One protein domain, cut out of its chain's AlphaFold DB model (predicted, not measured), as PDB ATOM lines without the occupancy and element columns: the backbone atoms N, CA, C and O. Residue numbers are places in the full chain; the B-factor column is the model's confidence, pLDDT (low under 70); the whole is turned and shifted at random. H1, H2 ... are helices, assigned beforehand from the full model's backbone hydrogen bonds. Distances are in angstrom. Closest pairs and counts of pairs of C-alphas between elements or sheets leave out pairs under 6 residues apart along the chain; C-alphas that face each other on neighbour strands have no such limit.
ATOM      1  N   GLN A  21      13.365   5.332  13.885       85.50
ATOM      2  CA  GLN A  21      12.415   4.226  14.001       85.50
ATOM      3  C   GLN A  21      13.137   2.899  14.276       85.50
ATOM      4  O   GLN A  21      12.700   2.124  15.129       85.50
ATOM      5  N   GLU A  22      14.260   2.648  13.600       88.44
ATOM      6  CA  GLU A  22      15.109   1.480  13.861       88.44
ATOM      7  C   GLU A  22      15.709   1.530  15.261       88.44
ATOM      8  O   GLU A  22      15.700   0.526  15.975       88.44
ATOM      9  N   HIS A  23      16.190   2.705  15.676       87.31
ATOM     10  CA  HIS A  23      16.768   2.885  16.999       87.31
ATOM     11  C   HIS A  23      15.727   2.676  18.110       87.31
ATOM     12  O   HIS A  23      15.997   1.965  19.075       87.31
ATOM     13  N   LYS A  24      14.498   3.187  17.946       87.00
ATOM     14  CA  LYS A  24      13.382   2.920  18.875       87.00
ATOM     15  C   LYS A  24      13.116   1.418  19.030       87.00
ATOM     16  O   LYS A  24      13.013   0.920  20.150       87.00
ATOM     17  N   ARG A  25      13.066   0.671  17.920       91.94
ATOM     18  CA  ARG A  25      12.906  -0.796  17.946       91.94
ATOM     19  C   ARG A  25      14.093  -1.496  18.602       91.94
ATOM     20  O   ARG A  25      13.904  -2.464  19.332       91.94
ATOM     21  N   PHE A  26      15.304  -0.999  18.377       89.94
ATOM     22  CA  PHE A  26      16.507  -1.509  19.026       89.94
ATOM     23  C   PHE A  26      16.447  -1.335  20.550       89.94
ATOM     24  O   PHE A  26      16.701  -2.299  21.267       89.94
ATOM     25  N   LEU A  27      16.044  -0.162  21.049       89.62
ATOM     26  CA  LEU A  27      15.881   0.079  22.488       89.62
ATOM     27  C   LEU A  27      14.842  -0.865  23.110       89.62
ATOM     28  O   LEU A  27      15.098  -1.446  24.165       89.62
ATOM     29  N   LEU A  28      13.711  -1.085  22.431       89.75
ATOM     30  CA  LEU A  28      12.718  -2.082  22.850       89.75
ATOM     31  C   LEU A  28      13.318  -3.493  22.897       89.75
ATOM     32  O   LEU A  28      13.136  -4.218  23.873       89.75
ATOM     33  N   GLY A  29      14.080  -3.870  21.871       90.19
ATOM     34  CA  GLY A  29      14.730  -5.173  21.809       90.19
ATOM     35  C   GLY A  29      15.775  -5.386  22.907       90.19
ATOM     36  O   GLY A  29      15.825  -6.470  23.476       90.19
ATOM     37  N   ILE A  30      16.559  -4.363  23.264       86.69
ATOM     38  CA  ILE A  30      17.515  -4.421  24.385       86.69
ATOM     39  C   ILE A  30      16.798  -4.454  25.739       86.69
ATOM     40  O   ILE A  30      17.286  -5.101  26.660       86.69
ATOM     41  N   LYS A  31      15.634  -3.807  25.880       86.12
ATOM     42  CA  LYS A  31      14.831  -3.894  27.110       86.12
ATOM     43  C   LYS A  31      14.350  -5.326  27.375       86.12
ATOM     44  O   LYS A  31      14.321  -5.749  28.523       86.12
ATOM     45  N   LEU A  32      13.993  -6.060  26.318       85.25
ATOM     46  CA  LEU A  32      13.544  -7.455  26.404       85.25
ATOM     47  C   LEU A  32      14.709  -8.452  26.477       85.25
ATOM     48  O   LEU A  32      14.658  -9.416  27.233       85.25
ATOM     49  N   PHE A  33      15.768  -8.213  25.704       83.62
ATOM     50  CA  PHE A  33      16.943  -9.078  25.601       83.62
ATOM     51  C   PHE A  33      18.207  -8.284  25.939       83.62
ATOM     52  O   PHE A  33      19.003  -7.970  25.043       83.62
ATOM     53  N   PRO A  34      18.439  -7.966  27.226       78.56
ATOM     54  CA  PRO A  34      19.513  -7.068  27.632       78.56
ATOM     55  C   PRO A  34      20.887  -7.574  27.224       78.56
ATOM     56  O   PRO A  34      21.733  -6.751  26.899       78.56
ATOM     57  N   ASN A  35      21.101  -8.894  27.171       80.19
ATOM     58  CA  ASN A  35      22.372  -9.535  26.816       80.19
ATOM     59  C   ASN A  35      22.316 -10.344  25.505       80.19
ATOM     60  O   ASN A  35      23.274 -11.038  25.165       80.19
ATOM     61  N   GLY A  36      21.227 -10.225  24.741       76.94
ATOM     62  CA  GLY A  36      20.901 -11.130  23.637       76.94
ATOM     63  C   GLY A  36      20.006 -12.291  24.090       76.94
ATOM     64  O   GLY A  36      19.597 -12.323  25.252       76.94
ATOM     65  N   PRO A  37      19.660 -13.229  23.189       87.38
ATOM     66  CA  PRO A  37      20.239 -13.486  21.859       87.38
ATOM     67  C   PRO A  37      19.878 -12.465  20.760       87.38
ATOM     68  O   PRO A  37      18.713 -12.203  20.471       87.38
ATOM     69  N   TRP A  38      20.894 -11.966  20.043       84.62
ATOM     70  CA  TRP A  38      20.778 -10.904  19.022       84.62
ATOM     71  C   TRP A  38      19.850 -11.219  17.847       84.62
ATOM     72  O   TRP A  38      19.335 -10.304  17.212       84.62
ATOM     73  N   LYS A  39      19.606 -12.503  17.571       87.94
ATOM     74  CA  LYS A  39      18.647 -12.943  16.548       87.94
ATOM     75  C   LYS A  39      17.222 -12.466  16.857       87.94
ATOM     76  O   LYS A  39      16.512 -12.054  15.949       87.94
ATOM     77  N   HIS A  40      16.833 -12.451  18.132       89.25
ATOM     78  CA  HIS A  40      15.504 -11.992  18.550       89.25
ATOM     79  C   HIS A  40      15.392 -10.471  18.452       89.25
ATOM     80  O   HIS A  40      14.403  -9.943  17.955       89.25
ATOM     81  N   VAL A  41      16.458  -9.759  18.821       84.38
ATOM     82  CA  VAL A  41      16.541  -8.303  18.639       84.38
ATOM     83  C   VAL A  41      16.476  -7.942  17.145       84.38
ATOM     84  O   VAL A  41      15.800  -6.988  16.772       84.38
ATOM     85  N   ALA A  42      17.102  -8.740  16.270       88.25
ATOM     86  CA  ALA A  42      17.038  -8.561  14.816       88.25
ATOM     87  C   ALA A  42      15.623  -8.752  14.270       88.25
ATOM     88  O   ALA A  42      15.185  -7.955  13.445       88.25
ATOM     89  N   ALA A  43      14.873  -9.729  14.786       90.75
ATOM     90  CA  ALA A  43      13.469  -9.918  14.428       90.75
ATOM     91  C   ALA A  43      12.590  -8.704  14.800       90.75
ATOM     92  O   ALA A  43      11.646  -8.383  14.079       90.75
ATOM     93  N   ILE A  44      12.919  -7.997  15.887       90.44
ATOM     94  CA  ILE A  44      12.207  -6.783  16.318       90.44
ATOM     95  C   ILE A  44      12.570  -5.581  15.433       90.44
ATOM     96  O   ILE A  44      11.689  -4.831  15.010       90.44
ATOM     97  N   VAL A  45      13.860  -5.386  15.137       88.69
ATOM     98  CA  VAL A  45      14.346  -4.247  14.334       88.69
ATOM     99  C   VAL A  45      13.981  -4.402  12.852       88.69
ATOM    100  O   VAL A  45      13.633  -3.411  12.205       88.69
ATOM    101  N   LYS A  46      13.982  -5.643  12.346       89.69
ATOM    102  CA  LYS A  46      13.674  -6.090  10.972       89.69
ATOM    103  C   LYS A  46      14.655  -5.646   9.885       89.69
ATOM    104  O   LYS A  46      14.852  -6.378   8.928       89.69
ATOM    105  N   THR A  47      15.281  -4.485  10.032       86.44
ATOM    106  CA  THR A  47      16.114  -3.856   8.991       86.44
ATOM    107  C   THR A  47      17.620  -4.029   9.202       86.44
ATOM    108  O   THR A  47      18.410  -3.676   8.333       86.44
ATOM    109  N   ARG A  48      18.042  -4.534  10.370       84.00
ATOM    110  CA  ARG A  48      19.454  -4.699  10.746       84.00
ATOM    111  C   ARG A  48      19.745  -6.135  11.146       84.00
ATOM    112  O   ARG A  48      18.946  -6.792  11.811       84.00
ATOM    113  N   THR A  49      20.930  -6.603  10.778       85.25
ATOM    114  CA  THR A  49      21.390  -7.968  11.046       85.25
ATOM    115  C   THR A  49      21.828  -8.149  12.500       85.25
ATOM    116  O   THR A  49      22.299  -7.218  13.155       85.25
ATOM    117  N   ALA A  50      21.772  -9.385  13.004       82.44
ATOM    118  CA  ALA A  50      22.201  -9.716  14.367       82.44
ATOM    119  C   ALA A  50      23.654  -9.285  14.670       82.44
ATOM    120  O   ALA A  50      23.950  -8.854  15.786       82.44
ATOM    121  N   ARG A  51      24.551  -9.349  13.673       82.75
ATOM    122  CA  ARG A  51      25.941  -8.876  13.789       82.75
ATOM    123  C   ARG A  51      25.998  -7.362  14.011       82.75
ATOM    124  O   ARG A  51      26.659  -6.919  14.945       82.75
ATOM    125  N   GLN A  52      25.269  -6.582  13.208       82.56
ATOM    126  CA  GLN A  52      25.190  -5.123  13.361       82.56
ATOM    127  C   GLN A  52      24.618  -4.730  14.729       82.56
ATOM    128  O   GLN A  52      25.149  -3.833  15.383       82.56
ATOM    129  N   LEU A  53      23.583  -5.435  15.197       86.44
ATOM    130  CA  LEU A  53      22.968  -5.182  16.501       86.44
ATOM    131  C   LEU A  53      23.918  -5.431  17.668       86.44
ATOM    132  O   LEU A  53      23.966  -4.622  18.592       86.44
ATOM    133  N   ARG A  54      24.701  -6.514  17.617       83.75
ATOM    134  CA  ARG A  54      25.714  -6.812  18.637       83.75
ATOM    135  C   ARG A  54      26.731  -5.676  18.745       83.75
ATOM    136  O   ARG A  54      26.982  -5.183  19.844       83.75
ATOM    137  N   THR A  55      27.273  -5.231  17.610       83.31
ATOM    138  CA  THR A  55      28.232  -4.117  17.571       83.31
ATOM    139  C   THR A  55      27.595  -2.815  18.059       83.31
ATOM    140  O   THR A  55      28.204  -2.077  18.835       83.31
ATOM    141  N   HIS A  56      26.352  -2.535  17.658       86.44
ATOM    142  CA  HIS A  56      25.631  -1.344  18.107       86.44
ATOM    143  C   HIS A  56      25.376  -1.367  19.621       86.44
ATOM    144  O   HIS A  56      25.635  -0.373  20.294       86.44
ATOM    145  N   ALA A  57      24.985  -2.512  20.185       86.12
ATOM    146  CA  ALA A  57      24.780  -2.684  21.621       86.12
ATOM    147  C   ALA A  57      26.064  -2.508  22.433       86.12
ATOM    148  O   ALA A  57      26.049  -1.853  23.475       86.12
ATOM    149  N   GLN A  58      27.187  -3.035  21.947       83.00
ATOM    150  CA  GLN A  58      28.484  -2.817  22.583       83.00
ATOM    151  C   GLN A  58      28.833  -1.323  22.630       83.00
ATOM    152  O   GLN A  58      29.141  -0.794  23.702       83.00
ATOM    153  N   LYS A  59      28.727  -0.626  21.488       82.69
ATOM    154  CA  LYS A  59      28.977   0.822  21.402       82.69
ATOM    155  C   LYS A  59      28.029   1.614  22.311       82.69
ATOM    156  O   LYS A  59      28.476   2.515  23.021       82.69
ATOM    157  N   TYR A  60      26.749   1.246  22.332       83.44
ATOM    158  CA  TYR A  60      25.723   1.861  23.173       83.44
ATOM    159  C   TYR A  60      26.061   1.747  24.668       83.44
ATOM    160  O   TYR A  60      26.082   2.758  25.371       83.44
ATOM    161  N   ARG A  61      26.431   0.552  25.148       82.12
ATOM    162  CA  ARG A  61      26.816   0.327  26.555       82.12
ATOM    163  C   ARG A  61      28.071   1.098  26.951       82.12
ATOM    164  O   ARG A  61      28.085   1.740  27.996       82.12
ATOM    165  N   ALA A  62      29.107   1.076  26.112       80.25
ATOM    166  CA  ALA A  62      30.331   1.833  26.372       80.25
ATOM    167  C   ALA A  62      30.050   3.346  26.453       80.25
ATOM    168  O   ALA A  62      30.616   4.040  27.298       80.25
ATOM    169  N   LYS A  63      29.143   3.862  25.611       78.12
ATOM    170  CA  LYS A  63      28.698   5.263  25.662       78.12
ATOM    171  C   LYS A  63      27.943   5.570  26.957       78.12
ATOM    172  O   LYS A  63      28.249   6.577  27.592       78.12
ATOM    173  N   LEU A  64      27.022   4.698  27.373       79.62
ATOM    174  CA  LEU A  64      26.279   4.847  28.626       79.62
ATOM    175  C   LEU A  64      27.219   4.876  29.840       79.62
ATOM    176  O   LEU A  64      27.097   5.760  30.684       79.62
ATOM    177  N   ALA A  65      28.207   3.977  29.886       77.75
ATOM    178  CA  ALA A  65      29.205   3.940  30.953       77.75
ATOM    179  C   ALA A  65      30.021   5.242  31.027       77.75
ATOM    180  O   ALA A  65      30.141   5.830  32.101       77.75
ATOM    181  N   ARG A  66      30.511   5.750  29.884       78.12
ATOM    182  CA  ARG A  66      31.220   7.043  29.827       78.12
ATOM    183  C   ARG A  66      30.344   8.204  30.294       78.12
ATOM    184  O   ARG A  66      30.819   9.083  31.007       78.12
ATOM    185  N   HIS A  67      29.074   8.221  29.899       76.44
ATOM    186  CA  HIS A  67      28.141   9.268  30.307       76.44
ATOM    187  C   HIS A  67      27.866   9.232  31.816       76.44
ATOM    188  O   HIS A  67      27.953  10.263  32.477       76.44
ATOM    189  N   GLN A  68      27.639   8.048  32.386       71.44
ATOM    190  CA  GLN A  68      27.478   7.881  33.832       71.44
ATOM    191  C   GLN A  68      28.737   8.284  34.600       71.44
ATOM    192  O   GLN A  68      28.634   8.925  35.642       71.44
ATOM    193  N   GLN A  69      29.926   7.948  34.092       73.75
ATOM    194  CA  GLN A  69      31.184   8.401  34.682       73.75
ATOM    195  C   GLN A  69      31.291   9.923  34.663       73.75
ATOM    196  O   GLN A  69      31.664  10.489  35.679       73.75
ATOM    197  N   ARG A  70      30.908  10.590  33.566       72.06
ATOM    198  CA  ARG A  70      30.871  12.060  33.496       72.06
ATOM    199  C   ARG A  70      29.906  12.663  34.511       72.06
ATOM    200  O   ARG A  70      30.310  13.568  35.223       72.06
ATOM    201  N   ILE A  71      28.679  12.146  34.611       72.06
ATOM    202  CA  ILE A  71      27.698  12.619  35.604       72.06
ATOM    203  C   ILE A  71      28.257  12.457  37.017       72.06
ATOM    204  O   ILE A  71      28.244  13.406  37.794       72.06
ATOM    205  N   LYS A  72      28.801  11.277  37.338       70.56
ATOM    206  CA  LYS A  72      29.448  11.024  38.634       70.56
ATOM    207  C   LYS A  72      30.613  11.981  38.883       70.56
ATOM    208  O   LYS A  72      30.776  12.454  39.998       70.56
ATOM    209  N   TRP A  73      31.404  12.277  37.855       62.25
ATOM    210  CA  TRP A  73      32.536  13.192  37.954       62.25
ATOM    211  C   TRP A  73      32.071  14.624  38.255       62.25
ATOM    212  O   TRP A  73      32.574  15.234  39.193       62.25
ATOM    213  N   CYS A  74      31.051  15.119  37.546       63.19
ATOM    214  CA  CYS A  74      30.434  16.422  37.816       63.19
ATOM    215  C   CYS A  74      29.791  16.490  39.214       63.19
ATOM    216  O   CYS A  74      29.886  17.517  39.877       63.19
ATOM    217  N   ALA A  75      29.174  15.398  39.682       65.12
ATOM    218  CA  ALA A  75      28.510  15.340  40.985       65.12
ATOM    219  C   ALA A  75      29.481  15.346  42.182       65.12
ATOM    220  O   ALA A  75      29.103  15.787  43.262       65.12
ATOM    221  N   VAL A  76      30.712  14.847  42.014       63.53
ATOM    222  CA  VAL A  76      31.691  14.702  43.111       63.53
ATOM    223  C   VAL A  76      32.646  15.896  43.227       63.53
ATOM    224  O   VAL A  76      33.149  16.156  44.316       63.53
ATOM    225  N   LYS A  77      32.932  16.612  42.132       56.28
ATOM    226  CA  LYS A  77      34.024  17.605  42.080       56.28
ATOM    227  C   LYS A  77      33.596  19.075  41.994       56.28
ATOM    228  O   LYS A  77      34.463  19.931  42.121       56.28
ATOM    229  N   GLY A  78      32.312  19.399  41.810       57.09
ATOM    230  CA  GLY A  78      31.925  20.776  41.458       57.09
ATOM    231  C   GLY A  78      32.577  21.231  40.136       57.09
ATOM    232  O   GLY A  78      33.127  20.407  39.408       57.09
ATOM    233  N   ASP A  79      32.530  22.529  39.811       58.69
ATOM    234  CA  ASP A  79      33.098  23.121  38.573       58.69
ATOM    235  C   ASP A  79      34.648  23.162  38.546       58.69
ATOM    236  O   ASP A  79      35.279  23.922  37.813       58.69
ATOM    237  N   GLU A  80      35.321  22.348  39.361       59.06
ATOM    238  CA  GLU A  80      36.773  22.239  39.300       59.06
ATOM    239  C   GLU A  80      37.170  21.404  38.077       59.06
ATOM    240  O   GLU A  80      37.169  20.167  38.077       59.06
ATOM    241  N   ARG A  81      37.505  22.116  36.997       51.47
ATOM    242  CA  ARG A  81      38.071  21.538  35.780       51.47
ATOM    243  C   ARG A  81      39.283  20.669  36.155       51.47
ATOM    244  O   ARG A  81      40.224  21.178  36.759       51.47
ATOM    245  N   PRO A  82      39.311  19.379  35.775       58.75
ATOM    246  CA  PRO A  82      40.432  18.516  36.108       58.75
ATOM    247  C   PRO A  82      41.714  19.065  35.487       58.75
ATOM    248  O   PRO A  82      41.789  19.236  34.270       58.75
ATOM    249  N   GLU A  83      42.731  19.288  36.321       59.28
ATOM    250  CA  GLU A  83      44.065  19.738  35.899       59.28
ATOM    251  C   GLU A  83      44.696  18.771  34.879       59.28
ATOM    252  O   GLU A  83      45.504  19.161  34.040       59.28
ATOM    253  N   LYS A  84      44.301  17.494  34.916       60.56
ATOM    254  CA  LYS A  84      44.830  16.435  34.053       60.56
ATOM    255  C   LYS A  84      43.675  15.751  33.348       60.56
ATOM    256  O   LYS A  84      42.732  15.297  33.998       60.56
ATOM    257  N   SER A  85      43.733  15.696  32.018       53.78
ATOM    258  CA  SER A  85      42.645  15.154  31.212       53.78
ATOM    259  C   SER A  85      42.354  13.714  31.647       53.78
ATOM    260  O   SER A  85      43.293  12.931  31.808       53.78
ATOM    261  N   PRO A  86      41.083  13.299  31.782       61.41
ATOM    262  CA  PRO A  86      40.738  11.892  31.981       61.41
ATOM    263  C   PRO A  86      41.392  10.967  30.938       61.41
ATOM    264  O   PRO A  86      41.714   9.819  31.234       61.41
ATOM    265  N   TRP A  87      41.663  11.488  29.735       46.84
ATOM    266  CA  TRP A  87      42.396  10.786  28.684       46.84
ATOM    267  C   TRP A  87      43.900  10.617  28.967       46.84
ATOM    268  O   TRP A  87      44.497   9.682  28.445       46.84
ATOM    269  N   ASP A  88      44.524  11.446  29.807       63.25
ATOM    270  CA  ASP A  88      45.941  11.309  30.190       63.25
ATOM    271  C   ASP A  88      46.167  10.165  31.186       63.25
ATOM    272  O   ASP A  88      47.189   9.481  31.133       63.25
ATOM    273  N   LEU A  89      45.180   9.883  32.040       57.09
ATOM    274  CA  LEU A  89      45.196   8.700  32.907       57.09
ATOM    275  C   LEU A  89      45.033   7.411  32.090       57.09
ATOM    276  O   LEU A  89      45.706   6.418  32.362       57.09
ATOM    277  N   VAL A  90      44.195   7.453  31.050       61.88
ATOM    278  CA  VAL A  90      44.006   6.341  30.104       61.88
ATOM    279  C   VAL A  90      45.283   6.061  29.306       61.88
ATOM    280  O   VAL A  90      45.619   4.899  29.130       61.88
ATOM    281  N   LYS A  91      46.036   7.087  28.883       60.69
ATOM    282  CA  LYS A  91      47.336   6.912  28.198       60.69
ATOM    283  C   LYS A  91      48.407   6.270  29.088       60.69
ATOM    284  O   LYS A  91      49.285   5.583  28.580       60.69
ATOM    285  N   LYS A  92      48.370   6.523  30.403       58.12
ATOM    286  CA  LYS A  92      49.341   5.980  31.369       58.12
ATOM    287  C   LYS A  92      49.041   4.530  31.750       58.12
ATOM    288  O   LYS A  92      49.956   3.777  32.080       58.12
ATOM    289  N   ALA A  93      47.772   4.131  31.709       55.88
ATOM    290  CA  ALA A  93      47.398   2.738  31.852       55.88
ATOM    291  C   ALA A  93      47.811   1.998  30.572       55.88
ATOM    292  O   ALA A  93      47.252   2.235  29.505       55.88
ATOM    293  N   ARG A  94      48.801   1.104  30.667       44.62
ATOM    294  CA  ARG A  94      49.154   0.169  29.591       44.62
ATOM    295  C   ARG A  94      48.013  -0.840  29.437       44.62
ATOM    296  O   ARG A  94      48.072  -1.945  29.962       44.62
ATOM    297  N   ILE A  95      46.922  -0.396  28.824       55.50
ATOM    298  CA  ILE A  95      45.773  -1.224  28.476       55.50
ATOM    299  C   ILE A  95      46.194  -1.989  27.225       55.50
ATOM    300  O   ILE A  95      46.497  -1.375  26.203       55.50
TER     301      ILE A  95
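AT A GLANCE: This is residues 21 to 95 of the 126 residues of the protein "HTH myb-type domain-containing protein" of Aphanomyces euteiches (UniProt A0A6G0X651). One long helix, H3, makes a shaft with a small head, the hairpin of H1 and H2, at its first end; short H4 hangs off the last end on a link and touches no helix. The printed part has 75 residues with four named helices, H1 to H4 along the chain, class all helix. It is elongated, 48 by 28 by 18 A, and only just loose, close to extended, with a radius of gyration of the C-alphas of 17.0 A.

HOW THE PARTS SIT: Start at H3, residues 50 to 77: its residues 50 to 54 alone touch H2, residues 38 to 45, about perpendicular at 87 degrees, closest at C-alphas Trp 38 and Ala 50, 5.0 A. H1, residues 21 to 32, touches H2 in a helical hairpin, closest at C-alphas Gly 29 and Val 41, 4.8 A. H4, residues 86 to 92, is apart from H1, H2 and H3. In these four, every O i to N i+4 pair is within hydrogen-bond range.

IN THESE COORDINATES: Find C-alpha 50 at (22.201, -9.716, 14.367); H3 runs 40.7 A to C-alpha 77 at (34.024, 17.605, 42.080). H1 spans 17.1 A.

THE WHOLE: The printed part has no cut and no long link. Residues 73 to 95 have pLDDT under 70.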